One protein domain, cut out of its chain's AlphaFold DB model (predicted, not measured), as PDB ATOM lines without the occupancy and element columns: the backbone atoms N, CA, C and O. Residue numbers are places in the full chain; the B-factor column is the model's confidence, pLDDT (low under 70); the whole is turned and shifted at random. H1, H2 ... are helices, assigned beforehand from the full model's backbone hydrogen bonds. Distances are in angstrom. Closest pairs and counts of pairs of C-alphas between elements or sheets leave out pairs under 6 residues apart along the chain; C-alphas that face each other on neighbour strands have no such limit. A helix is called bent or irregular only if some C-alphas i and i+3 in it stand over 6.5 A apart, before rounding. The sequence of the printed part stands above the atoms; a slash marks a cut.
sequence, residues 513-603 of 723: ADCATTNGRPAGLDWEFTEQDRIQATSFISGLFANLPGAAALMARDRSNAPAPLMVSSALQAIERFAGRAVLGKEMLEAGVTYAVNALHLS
ATOM      1  N   ALA A 513      44.501   5.565 -36.471       94.31
ATOM      2  CA  ALA A 513      43.412   5.027 -37.281       94.31
ATOM      3  C   ALA A 513      42.588   3.945 -36.551       94.31
ATOM      4  O   ALA A 513      41.385   3.802 -36.802       94.31
ATOM      5  N   ASP A 514      43.225   3.183 -35.661       91.12
ATOM      6  CA  ASP A 514      42.622   2.093 -34.891       91.12
ATOM      7  C   ASP A 514      41.928   2.563 -33.609       91.12
ATOM      8  O   ASP A 514      41.117   1.816 -33.056       91.12
ATOM      9  N   CYS A 515      42.214   3.781 -33.135       86.50
ATOM     10  CA  CYS A 515      41.666   4.308 -31.891       86.50
ATOM     11  C   CYS A 515      40.128   4.264 -31.925       86.50
ATOM     12  O   CYS A 515      39.476   5.030 -32.631       86.50
ATOM     13  N   ALA A 516      39.531   3.322 -31.191       70.25
ATOM     14  CA  ALA A 516      38.087   3.153 -31.158       70.25
ATOM     15  C   ALA A 516      37.433   4.365 -30.481       70.25
ATOM     16  O   ALA A 516      37.932   4.880 -29.485       70.25
ATOM     17  N   THR A 517      36.249   4.766 -30.949       59.66
ATOM     18  CA  THR A 517      35.427   5.824 -30.325       59.66
ATOM     19  C   THR A 517      34.926   5.458 -28.919       59.66
ATOM     20  O   THR A 517      34.189   6.215 -28.292       59.66
ATOM     21  N   THR A 518      35.253   4.262 -28.428       52.03
ATOM     22  CA  THR A 518      34.849   3.756 -27.120       52.03
ATOM     23  C   THR A 518      35.925   4.087 -26.095       52.03
ATOM     24  O   THR A 518      37.064   3.700 -26.307       52.03
ATOM     25  N   ASN A 519      35.535   4.736 -24.991       61.91
ATOM     26  CA  ASN A 519      36.293   5.265 -23.834       61.91
ATOM     27  C   ASN A 519      37.470   4.445 -23.223       61.91
ATOM     28  O   ASN A 519      37.941   4.788 -22.139       61.91
ATOM     29  N   GLY A 520      37.942   3.359 -23.830       58.50
ATOM     30  CA  GLY A 520      39.155   2.661 -23.426       58.50
ATOM     31  C   GLY A 520      40.382   3.336 -24.029       58.50
ATOM     32  O   GLY A 520      40.577   3.286 -25.240       58.50
ATOM     33  N   ARG A 521      41.233   3.930 -23.182       61.81
ATOM     34  CA  ARG A 521      42.601   4.274 -23.589       61.81
ATOM     35  C   ARG A 521      43.280   3.008 -24.129       61.81
ATOM     36  O   ARG A 521      43.215   1.979 -23.449       61.81
ATOM     37  N   PRO A 522      43.940   3.062 -25.296       62.03
ATOM     38  CA  PRO A 522      44.846   2.002 -25.711       62.03
ATOM     39  C   PRO A 522      45.842   1.743 -24.576       62.03
ATOM     40  O   PRO A 522      46.481   2.674 -24.079       62.03
ATOM     41  N   ALA A 523      45.925   0.503 -24.101       62.97
ATOM     42  CA  ALA A 523      46.838   0.168 -23.018       62.97
ATOM     43  C   ALA A 523      48.285   0.406 -23.485       62.97
ATOM     44  O   ALA A 523      48.716  -0.203 -24.460       62.97
ATOM     45  N   GLY A 524      49.018   1.282 -22.790       70.44
ATOM     46  CA  GLY A 524      50.446   1.525 -23.033       70.44
ATOM     47  C   GLY A 524      50.801   2.764 -23.862       70.44
ATOM     48  O   GLY A 524      51.974   2.937 -24.173       70.44
ATOM     49  N   LEU A 525      49.840   3.626 -24.212       72.88
ATOM     50  CA  LEU A 525      50.114   4.873 -24.935       72.88
ATOM     51  C   LEU A 525      49.817   6.086 -24.042       72.88
ATOM     52  O   LEU A 525      48.700   6.258 -23.558       72.88
ATOM     53  N   ASP A 526      50.830   6.931 -23.833       77.75
ATOM     54  CA  ASP A 526      50.758   8.120 -22.966       77.75
ATOM     55  C   ASP A 526      50.038   9.323 -23.610       77.75
ATOM     56  O   ASP A 526      49.932  10.389 -23.001       77.75
ATOM     57  N   TRP A 527      49.552   9.192 -24.847       77.81
ATOM     58  CA  TRP A 527      48.874  10.267 -25.576       77.81
ATOM     59  C   TRP A 527      47.361  10.023 -25.693       77.81
ATOM     60  O   TRP A 527      46.865   8.915 -25.498       77.81
ATOM     61  N   GLU A 528      46.616  11.073 -26.052       84.06
ATOM     62  CA  GLU A 528      45.193  10.991 -26.410       84.06
ATOM     63  C   GLU A 528      45.016  11.403 -27.877       84.06
ATOM     64  O   GLU A 528      45.399  12.515 -28.245       84.06
ATOM     65  N   PHE A 529      44.472  10.507 -28.708       88.50
ATOM     66  CA  PHE A 529      44.102  10.833 -30.083       88.50
ATOM     67  C   PHE A 529      42.708  11.432 -30.107       88.50
ATOM     68  O   PHE A 529      41.788  10.973 -29.425       88.50
ATOM     69  N   THR A 530      42.552  12.462 -30.922       90.56
ATOM     70  CA  THR A 530      41.255  13.050 -31.213       90.56
ATOM     71  C   THR A 530      40.535  12.231 -32.282       90.56
ATOM     72  O   THR A 530      41.141  11.532 -33.094       90.56
ATOM     73  N   GLU A 531      39.212  12.361 -32.344       90.88
ATOM     74  CA  GLU A 531      38.417  11.784 -33.435       90.88
ATOM     75  C   GLU A 531      38.875  12.289 -34.817       90.88
ATOM     76  O   GLU A 531      38.814  11.569 -35.813       90.88
ATOM     77  N   GLN A 532      39.385  13.523 -34.879       92.38
ATOM     78  CA  GLN A 532      39.936  14.091 -36.101       92.38
ATOM     79  C   GLN A 532      41.224  13.379 -36.535       92.38
ATOM     80  O   GLN A 532      41.377  13.117 -37.728       92.38
ATOM     81  N   ASP A 533      42.103  13.012 -35.595       93.12
ATOM     82  CA  ASP A 533      43.312  12.226 -35.884       93.12
ATOM     83  C   ASP A 533      42.945  10.875 -36.494       93.12
ATOM     84  O   ASP A 533      43.511  10.480 -37.512       93.12
ATOM     85  N   ARG A 534      41.931  10.205 -35.935       94.06
ATOM     86  CA  ARG A 534      41.425   8.919 -36.433       94.06
ATOM     87  C   ARG A 534      40.912   9.006 -37.865       94.06
ATOM     88  O   ARG A 534      41.265   8.170 -38.704       94.06
ATOM     89  N   ILE A 535      40.067  10.002 -38.148       95.25
ATOM     90  CA  ILE A 535      39.486  10.214 -39.482       95.25
ATOM     91  C   ILE A 535      40.597  10.496 -40.496       95.25
ATOM     92  O   ILE A 535      40.620   9.884 -41.562       95.25
ATOM     93  N   GLN A 536      41.529  11.383 -40.153       96.06
ATOM     94  CA  GLN A 536      42.605  11.802 -41.049       96.06
ATOM     95  C   GLN A 536      43.623  10.683 -41.273       96.06
ATOM     96  O   GLN A 536      43.973  10.420 -42.416       96.06
ATOM     97  N   ALA A 537      44.011   9.935 -40.237       96.31
ATOM     98  CA  ALA A 537      44.879   8.765 -40.380       96.31
ATOM     99  C   ALA A 537      44.228   7.666 -41.233       96.31
ATOM    100  O   ALA A 537      44.867   7.101 -42.117       96.31
ATOM    101  N   THR A 538      42.934   7.391 -41.032       95.69
ATOM    102  CA  THR A 538      42.205   6.407 -41.853       95.69
ATOM    103  C   THR A 538      42.108   6.854 -43.313       95.69
ATOM    104  O   THR A 538      42.315   6.042 -44.219       95.69
ATOM    105  N   SER A 539      41.812   8.138 -43.546       96.06
ATOM    106  CA  SER A 539      41.762   8.738 -44.883       96.06
ATOM    107  C   SER A 539      43.125   8.677 -45.567       96.06
ATOM    108  O   SER A 539      43.205   8.223 -46.704       96.06
ATOM    109  N   PHE A 540      44.189   9.047 -44.854       96.94
ATOM    110  CA  PHE A 540      45.564   9.016 -45.338       96.94
ATOM    111  C   PHE A 540      45.980   7.614 -45.782       96.94
ATOM    112  O   PHE A 540      46.411   7.435 -46.917       96.94
ATOM    113  N   ILE A 541      45.790   6.601 -44.924       96.62
ATOM    114  CA  ILE A 541      46.129   5.206 -45.254       96.62
ATOM    115  C   ILE A 541      45.333   4.752 -46.483       96.62
ATOM    116  O   ILE A 541      45.900   4.197 -47.420       96.62
ATOM    117  N   SER A 542      44.029   5.033 -46.524       95.69
ATOM    118  CA  SER A 542      43.187   4.656 -47.668       95.69
ATOM    119  C   SER A 542      43.644   5.344 -48.960       95.69
ATOM    120  O   SER A 542      43.730   4.699 -50.003       95.69
ATOM    121  N   GLY A 543      43.982   6.634 -48.888       95.50
ATOM    122  CA  GLY A 543      44.503   7.418 -50.004       95.50
ATOM    123  C   GLY A 543      45.862   6.919 -50.490       95.50
ATOM    124  O   GLY A 543      46.068   6.804 -51.698       95.50
ATOM    125  N   LEU A 544      46.761   6.548 -49.573       94.88
ATOM    126  CA  LEU A 544      48.059   5.957 -49.896       94.88
ATOM    127  C   LEU A 544      47.877   4.712 -50.772       94.88
ATOM    128  O   LEU A 544      48.426   4.655 -51.870       94.88
ATOM    129  N   PHE A 545      47.036   3.763 -50.344       95.06
ATOM    130  CA  PHE A 545      46.764   2.540 -51.109       95.06
ATOM    131  C   PHE A 545      45.988   2.796 -52.405       95.06
ATOM    132  O   PHE A 545      46.283   2.163 -53.417       95.06
ATOM    133  N   ALA A 546      45.037   3.733 -52.414       93.00
ATOM    134  CA  ALA A 546      44.267   4.075 -53.612       93.00
ATOM    135  C   ALA A 546      45.133   4.674 -54.735       93.00
ATOM    136  O   ALA A 546      44.789   4.545 -55.911       93.00
ATOM    137  N   ASN A 547      46.265   5.293 -54.389       90.12
ATOM    138  CA  ASN A 547      47.192   5.888 -55.351       90.12
ATOM    139  C   ASN A 547      48.257   4.902 -55.873       90.12
ATOM    140  O   ASN A 547      48.826   5.137 -56.944       90.12
ATOM    141  N   LEU A 548      48.493   3.771 -55.192       85.25
ATOM    142  CA  LEU A 548      49.456   2.748 -55.633       85.25
ATOM    143  C   LEU A 548      49.185   2.210 -57.049       85.25
ATOM    144  O   LEU A 548      50.145   2.089 -57.809       85.25
ATOM    145  N   PRO A 549      47.936   1.927 -57.477       81.44
ATOM    146  CA  PRO A 549      47.664   1.477 -58.841       81.44
ATOM    147  C   PRO A 549      48.069   2.503 -59.903       81.44
ATOM    148  O   PRO A 549      48.539   2.117 -60.972       81.44
ATOM    149  N   GLY A 550      47.921   3.801 -59.614       78.81
ATOM    150  CA  GLY A 550      48.367   4.878 -60.501       78.81
ATOM    151  C   GLY A 550      49.886   4.881 -60.661       78.81
ATOM    152  O   GLY A 550      50.387   4.919 -61.785       78.81
ATOM    153  N   ALA A 551      50.611   4.740 -59.549       75.56
ATOM    154  CA  ALA A 551      52.063   4.597 -59.561       75.56
ATOM    155  C   ALA A 551      52.504   3.322 -60.301       75.56
ATOM    156  O   ALA A 551      53.369   3.393 -61.168       75.56
ATOM    157  N   ALA A 552      51.863   2.178 -60.043       68.75
ATOM    158  CA  ALA A 552      52.135   0.908 -60.720       68.75
ATOM    159  C   ALA A 552      51.886   0.981 -62.239       68.75
ATOM    160  O   ALA A 552      52.666   0.451 -63.031       68.75
ATOM    161  N   ALA A 553      50.821   1.668 -62.663       72.12
ATOM    162  CA  ALA A 553      50.502   1.859 -64.075       72.12
ATOM    163  C   ALA A 553      51.540   2.725 -64.805       72.12
ATOM    164  O   ALA A 553      51.794   2.483 -65.989       72.12
ATOM    165  N   LEU A 554      52.149   3.699 -64.116       64.12
ATOM    166  CA  LEU A 554      53.282   4.460 -64.649       64.12
ATOM    167  C   LEU A 554      54.499   3.552 -64.866       64.12
ATOM    168  O   LEU A 554      55.084   3.596 -65.944       64.12
ATOM    169  N   MET A 555      54.804   2.652 -63.924       64.88
ATOM    170  CA  MET A 555      55.920   1.702 -64.087       64.88
ATOM    171  C   MET A 555      55.717   0.743 -65.262       64.88
ATOM    172  O   MET A 555      56.666   0.379 -65.948       64.88
ATOM    173  N   ALA A 556      54.473   0.317 -65.496       62.50
ATOM    174  CA  ALA A 556      54.162  -0.692 -66.504       62.50
ATOM    175  C   ALA A 556      54.165  -0.158 -67.948       62.50
ATOM    176  O   ALA A 556      54.304  -0.943 -68.887       62.50
ATOM    177  N   ARG A 557      53.953   1.150 -68.160       63.91
ATOM    178  CA  ARG A 557      53.740   1.719 -69.505       63.91
ATOM    179  C   ARG A 557      54.999   2.226 -70.194       63.91
ATOM    180  O   ARG A 557      54.995   2.291 -71.421       63.91
ATOM    181  N   ASP A 558      56.042   2.577 -69.453       56.97
ATOM    182  CA  ASP A 558      57.206   3.240 -70.031       56.97
ATOM    183  C   ASP A 558      58.499   2.829 -69.318       56.97
ATOM    184  O   ASP A 558      58.835   3.351 -68.260       56.97
ATOM    185  N   ARG A 559      59.256   1.901 -69.923       64.00
ATOM    186  CA  ARG A 559      60.572   1.484 -69.403       64.00
ATOM    187  C   ARG A 559      61.580   2.636 -69.359       64.00
ATOM    188  O   ARG A 559      62.537   2.549 -68.604       64.00
ATOM    189  N   SER A 560      61.377   3.692 -70.152       69.00
ATOM    190  CA  SER A 560      62.240   4.880 -70.137       69.00
ATOM    191  C   SER A 560      61.877   5.887 -69.038       69.00
ATOM    192  O   SER A 560      62.692   6.744 -68.721       69.00
ATOM    193  N   ASN A 561      60.704   5.730 -68.410       69.00
ATOM    194  CA  ASN A 561      60.240   6.473 -67.234       69.00
ATOM    195  C   ASN A 561      59.962   5.525 -66.055       69.00
ATOM    196  O   ASN A 561      59.024   5.736 -65.280       69.00
ATOM    197  N   ALA A 562      60.748   4.450 -65.930       74.81
ATOM    198  CA  ALA A 562      60.653   3.587 -64.763       74.81
ATOM    199  C   ALA A 562      60.896   4.432 -63.495       74.81
ATOM    200  O   ALA A 562      61.797   5.276 -63.489       74.81
ATOM    201  N   PRO A 563      60.092   4.257 -62.432       80.06
ATOM    202  CA  PRO A 563      60.351   4.949 -61.178       80.06
ATOM    203  C   PRO A 563      61.738   4.579 -60.654       80.06
ATOM    204  O   PRO A 563      62.198   3.451 -60.835       80.06
ATOM    205  N   ALA A 564      62.375   5.516 -59.957       86.62
ATOM    206  CA  ALA A 564      63.653   5.254 -59.316       86.62
ATOM    207  C   ALA A 564      63.539   4.027 -58.382       86.62
ATOM    208  O   ALA A 564      62.604   3.983 -57.570       86.62
ATOM    209  N   PRO A 565      64.467   3.052 -58.443       88.94
ATOM    210  CA  PRO A 565      64.403   1.830 -57.634       88.94
ATOM    211  C   PRO A 565      64.246   2.092 -56.130       88.94
ATOM    212  O   PRO A 565      63.476   1.414 -55.453       88.94
ATOM    213  N   LEU A 566      64.903   3.137 -55.617       89.81
ATOM    214  CA  LEU A 566      64.809   3.535 -54.209       89.81
ATOM    215  C   LEU A 566      63.404   4.020 -53.824       89.81
ATOM    216  O   LEU A 566      62.913   3.674 -52.755       89.81
ATOM    217  N   MET A 567      62.704   4.727 -54.717       93.19
ATOM    218  CA  MET A 567      61.306   5.120 -54.494       93.19
ATOM    219  C   MET A 567      60.386   3.895 -54.419       93.19
ATOM    220  O   MET A 567      59.493   3.845 -53.573       93.19
ATOM    221  N   VAL A 568      60.608   2.899 -55.286       92.12
ATOM    222  CA  VAL A 568      59.853   1.634 -55.264       92.12
ATOM    223  C   VAL A 568      60.115   0.880 -53.960       92.12
ATOM    224  O   VAL A 568      59.165   0.429 -53.324       92.12
ATOM    225  N   SER A 569      61.374   0.802 -53.520       92.38
ATOM    226  CA  SER A 569      61.745   0.194 -52.238       92.38
ATOM    227  C   SER A 569      61.030   0.865 -51.060       92.38
ATOM    228  O   SER A 569      60.362   0.185 -50.281       92.38
ATOM    229  N   SER A 570      61.076   2.197 -50.962       93.62
ATOM    230  CA  SER A 570      60.406   2.938 -49.882       93.62
ATOM    231  C   SER A 570      58.880   2.782 -49.924       93.62
ATOM    232  O   SER A 570      58.236   2.695 -48.877       93.62
ATOM    233  N   ALA A 571      58.277   2.662 -51.113       94.38
ATOM    234  CA  ALA A 571      56.855   2.345 -51.246       94.38
ATOM    235  C   ALA A 571      56.518   0.932 -50.742       94.38
ATOM    236  O   ALA A 571      55.520   0.761 -50.042       94.38
ATOM    237  N   LEU A 572      57.338  -0.074 -51.065       94.94
ATOM    238  CA  LEU A 572      57.154  -1.447 -50.580       94.94
ATOM    239  C   LEU A 572      57.281  -1.528 -49.060       94.94
ATOM    240  O   LEU A 572      56.428  -2.136 -48.414       94.94
ATOM    241  N   GLN A 573      58.281  -0.859 -48.487       94.69
ATOM    242  CA  GLN A 573      58.439  -0.767 -47.038       94.69
ATOM    243  C   GLN A 573      57.226  -0.086 -46.391       94.69
ATOM    244  O   GLN A 573      56.700  -0.581 -45.395       94.69
ATOM    245  N   ALA A 574      56.714   1.006 -46.970       94.38
ATOM    246  CA  ALA A 574      55.495   1.642 -46.476       94.38
ATOM    247  C   ALA A 574      54.284   0.687 -46.542       94.38
ATOM    248  O   ALA A 574      53.556   0.553 -45.558       94.38
ATOM    249  N   ILE A 575      54.086  -0.028 -47.657       94.88
ATOM    250  CA  ILE A 575      53.012  -1.026 -47.809       94.88
ATOM    251  C   ILE A 575      53.113  -2.109 -46.733       94.88
ATOM    252  O   ILE A 575      52.106  -2.431 -46.103       94.88
ATOM    253  N   GLU A 576      54.311  -2.649 -46.506       95.44
ATOM    254  CA  GLU A 576      54.561  -3.658 -45.476       95.44
ATOM    255  C   GLU A 576      54.179  -3.134 -44.088       95.44
ATOM    256  O   GLU A 576      53.430  -3.783 -43.352       95.44
ATOM    257  N   ARG A 577      54.625  -1.922 -43.751       95.94
ATOM    258  CA  ARG A 577      54.359  -1.287 -42.456       95.94
ATOM    259  C   ARG A 577      52.868  -1.009 -42.223       95.94
ATOM    260  O   ARG A 577      52.403  -1.114 -41.089       95.94
ATOM    261  N   PHE A 578      52.096  -0.732 -43.276       96.44
ATOM    262  CA  PHE A 578      50.640  -0.540 -43.200       96.44
ATOM    263  C   PHE A 578      49.813  -1.815 -43.459       96.44
ATOM    264  O   PHE A 578      48.577  -1.769 -43.407       96.44
ATOM    265  N   ALA A 579      50.446  -2.971 -43.693       93.88
ATOM    266  CA  ALA A 579      49.756  -4.201 -44.090       93.88
ATOM    267  C   ALA A 579      48.703  -4.660 -43.067       93.88
ATOM    268  O   ALA A 579      47.622  -5.110 -43.450       93.88
ATOM    269  N   GLY A 580      48.971  -4.488 -41.766       91.44
ATOM    270  CA  GLY A 580      48.030  -4.847 -40.697       91.44
ATOM    271  C   GLY A 580      46.672  -4.147 -40.826       91.44
ATOM    272  O   GLY A 580      45.633  -4.768 -40.602       91.44
ATOM    273  N   ARG A 581      46.670  -2.883 -41.266       90.56
ATOM    274  CA  ARG A 581      45.448  -2.112 -41.523       90.56
ATOM    275  C   ARG A 581      44.867  -2.411 -42.904       90.56
ATOM    276  O   ARG A 581      43.648  -2.502 -43.036       90.56
ATOM    277  N   ALA A 582      45.716  -2.608 -43.914       87.56
ATOM    278  CA  ALA A 582      45.285  -2.919 -45.277       87.56
ATOM    279  C   ALA A 582      44.415  -4.189 -45.345       87.56
ATOM    280  O   ALA A 582      43.451  -4.226 -46.101       87.56
ATOM    281  N   VAL A 583      44.677  -5.190 -44.493       88.69
ATOM    282  CA  VAL A 583      43.864  -6.423 -44.392       88.69
ATOM    283  C   VAL A 583      42.396  -6.150 -44.025       88.69
ATOM    284  O   VAL A 583      41.524  -6.957 -44.344       88.69
ATOM    285  N   LEU A 584      42.086  -5.007 -43.406       88.00
ATOM    286  CA  LEU A 584      40.707  -4.631 -43.073       88.00
ATOM    287  C   LEU A 584      39.905  -4.125 -44.284       88.00
ATOM    288  O   LEU A 584      38.680  -4.050 -44.207       88.00
ATOM    289  N   GLY A 585      40.566  -3.786 -45.396       92.62
ATOM    290  CA  GLY A 585      39.932  -3.298 -46.617       92.62
ATOM    291  C   GLY A 585      40.386  -4.083 -47.842       92.62
ATOM    292  O   GLY A 585      41.532  -3.969 -48.263       92.62
ATOM    293  N   LYS A 586      39.466  -4.831 -48.463       93.62
ATOM    294  CA  LYS A 586      39.752  -5.648 -49.656       93.62
ATOM    295  C   LYS A 586      40.481  -4.859 -50.751       93.62
ATOM    296  O   LYS A 586      41.471  -5.342 -51.283       93.62
ATOM    297  N   GLU A 587      40.016  -3.647 -51.048       94.31
ATOM    298  CA  GLU A 587      40.594  -2.793 -52.093       94.31
ATOM    299  C   GLU A 587      42.031  -2.358 -51.765       94.31
ATOM    300  O   GLU A 587      42.886  -2.364 -52.646       94.31
ATOM    301  N   MET A 588      42.326  -2.046 -50.496       93.69
ATOM    302  CA  MET A 588      43.683  -1.694 -50.063       93.69
ATOM    303  C   MET A 588      44.625  -2.891 -50.182       93.69
ATOM    304  O   MET A 588      45.724  -2.762 -50.716       93.69
ATOM    305  N   LEU A 589      44.183  -4.069 -49.733       93.06
ATOM    306  CA  LEU A 589      44.965  -5.298 -49.848       93.06
ATOM    307  C   LEU A 589      45.250  -5.648 -51.316       93.06
ATOM    308  O   LEU A 589      46.394  -5.928 -51.665       93.06
ATOM    309  N   GLU A 590      44.234  -5.593 -52.181       93.56
ATOM    310  CA  GLU A 590      44.392  -5.838 -53.618       93.56
ATOM    311  C   GLU A 590      45.355  -4.832 -54.259       93.56
ATOM    312  O   GLU A 590      46.238  -5.240 -55.017       93.56
ATOM    313  N   ALA A 591      45.249  -3.540 -53.926       92.81
ATOM    314  CA  ALA A 591      46.145  -2.506 -54.436       92.81
ATOM    315  C   ALA A 591      47.601  -2.721 -53.988       92.81
ATOM    316  O   ALA A 591      48.508  -2.678 -54.821       92.81
ATOM    317  N   GLY A 592      47.823  -3.006 -52.702       93.00
ATOM    318  CA  GLY A 592      49.152  -3.265 -52.146       93.00
ATOM    319  C   GLY A 592      49.812  -4.506 -52.745       93.00
ATOM    320  O   GLY A 592      50.957  -4.440 -53.187       93.00
ATOM    321  N   VAL A 593      49.076  -5.619 -52.838       93.12
ATOM    322  CA  VAL A 593      49.570  -6.862 -53.456       93.12
ATOM    323  C   VAL A 593      49.860  -6.654 -54.940       93.12
ATOM    324  O   VAL A 593      50.903  -7.084 -55.422       93.12
ATOM    325  N   THR A 594      48.975  -5.967 -55.667       92.00
ATOM    326  CA  THR A 594      49.189  -5.673 -57.091       92.00
ATOM    327  C   THR A 594      50.453  -4.842 -57.297       92.00
ATOM    328  O   THR A 594      51.250  -5.148 -58.181       92.00
ATOM    329  N   TYR A 595      50.666  -3.818 -56.466       92.12
ATOM    330  CA  TYR A 595      51.881  -3.011 -56.510       92.12
ATOM    331  C   TYR A 595      53.130  -3.852 -56.223       92.12
ATOM    332  O   TYR A 595      54.072  -3.814 -57.010       92.12
ATOM    333  N   ALA A 596      53.116  -4.656 -55.155       91.81
ATOM    334  CA  ALA A 596      54.240  -5.510 -54.779       91.81
ATOM    335  C   ALA A 596      54.602  -6.525 -55.872       91.81
ATOM    336  O   ALA A 596      55.767  -6.661 -56.234       91.81
ATOM    337  N   VAL A 597      53.600  -7.179 -56.467       90.12
ATOM    338  CA  VAL A 597      53.811  -8.108 -57.584       90.12
ATOM    339  C   VAL A 597      54.408  -7.388 -58.791       90.12
ATOM    340  O   VAL A 597      55.337  -7.906 -59.401       90.12
ATOM    341  N   ASN A 598      53.925  -6.193 -59.136       88.31
ATOM    342  CA  ASN A 598      54.484  -5.426 -60.251       88.31
ATOM    343  C   ASN A 598      55.927  -4.976 -59.978       88.31
ATOM    344  O   ASN A 598      56.752  -5.028 -60.887       88.31
ATOM    345  N   ALA A 599      56.247  -4.593 -58.740       88.50
ATOM    346  CA  ALA A 599      57.598  -4.209 -58.345       88.50
ATOM    347  C   ALA A 599      58.604  -5.368 -58.474       88.50
ATOM    348  O   ALA A 599      59.720  -5.150 -58.938       88.50
ATOM    349  N   LEU A 600      58.201  -6.607 -58.166       85.75
ATOM    350  CA  LEU A 600      59.056  -7.791 -58.352       85.75
ATOM    351  C   LEU A 600      59.472  -8.000 -59.814       85.75
ATOM    352  O   LEU A 600      60.586  -8.439 -60.074       85.75
ATOM    353  N   HIS A 601      58.619  -7.630 -60.774       83.88
ATOM    354  CA  HIS A 601      58.948  -7.729 -62.202       83.88
ATOM    355  C   HIS A 601      59.922  -6.635 -62.677       83.88
ATOM    356  O   HIS A 601      60.440  -6.727 -63.787       83.88
ATOM    357  N   LEU A 602      60.162  -5.593 -61.873       78.50
ATOM    358  CA  LEU A 602      61.178  -4.569 -62.150       78.50
ATOM    359  C   LEU A 602      62.558  -4.970 -61.613       78.50
ATOM    360  O   LEU A 602      63.559  -4.429 -62.068       78.50
ATOM    361  N   SER A 603      62.609  -5.912 -60.665       62.72
ATOM    362  CA  SER A 603      63.815  -6.297 -59.922       62.72
ATOM    363  C   SER A 603      64.667  -7.371 -60.609       62.72
ATOM    364  O   SER A 603      65.587  -7.894 -59.991       62.72
TER     365      SER A 603
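Overview. This is residues 513 to 603 of the 723 residues of an uncharacterized protein of Chara braunii (UniProt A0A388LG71). A long helix, H1, bent but running nearly straight, makes one side of a rod, and a helical hairpin of H2 and H3 folds back beside its later part, with H3 packing on the last residues of H1a and on H1b. At the other end of the rod a loop, in residues 513 to 530, leads into H1. The printed part has 91 residues, with three named helices in the order H1, H2, H3 and no named strand; the class is all helix. The whole is loose, with a radius of gyration of the C-alphas of 16.0 A, and spans 52 by 22 by 19 A.

Arrangement. Go past residues 513 to 530, which hold no named element, to H1, residues 531 to 557. By its hydrogen bonds it was assigned as one helix, but it is bent: C-alphas 546 and 549 are 6.8 A apart. Its arms, H1a of residues 531 to 546 and H1b of residues 549 to 557, stand at a shallow tilt of 19 degrees. Next look for H2, residues 565 to 582, which is apart from H1b. H2 is close to H1a but not clearly touching it; their closest C-alphas, of Ile 541 and Phe 578, are 7.6 A apart, and they run opposite ways at a steep tilt of 51 degrees. H2 has a kink of 38 degrees near residue 576 and is irregular: C-alphas 577 and 580 are 7.5 A apart. Go on to H3, residues 586 to 600, which forms a helical hairpin with H2. These two touch, closest at the C-alphas of Ala 582 and Leu 589, 5.2 A apart, and run opposite ways at a shallow tilt of 27 degrees. H3 touches H1b, closest at the C-alphas of Ala 552 and Tyr 595, 5.8 A apart, the same way at a shallow tilt of 29 degrees. Residues 587 to 592 of H3 touch residues 542 to 546 of H1a, closest at the C-alphas of Phe 545 and Met 588, 5.3 A apart; the tilt is steep, 45 degrees, the same way. In H1a, H1b and H3 every O i to N i+4 pair is within hydrogen-bond range; in H2 12 of 14 are.

Along the chain. Find C-alpha 531 at (38.417, 11.784, -33.435); from there H1a runs 22.4 A to C-alpha 546, and H1b covers 12.3 A. H2 begins at C-alpha 565, at (64.403, 1.830, -57.634), and measures 23.3 A. H3 measures 21.3 A and ends at C-alpha 600, at (59.056, -7.791, -58.352).

Size, cuts and confidence. The two C-alphas farthest apart, of Asn 519 and Ser 560, are 53.1 A apart. The printed part has no cut; the link from H1 to H2 is short and that from H2 to H3 tight. The model's confidence is under 70 at residues 517 to 523, 552, 554 to 561 and 603.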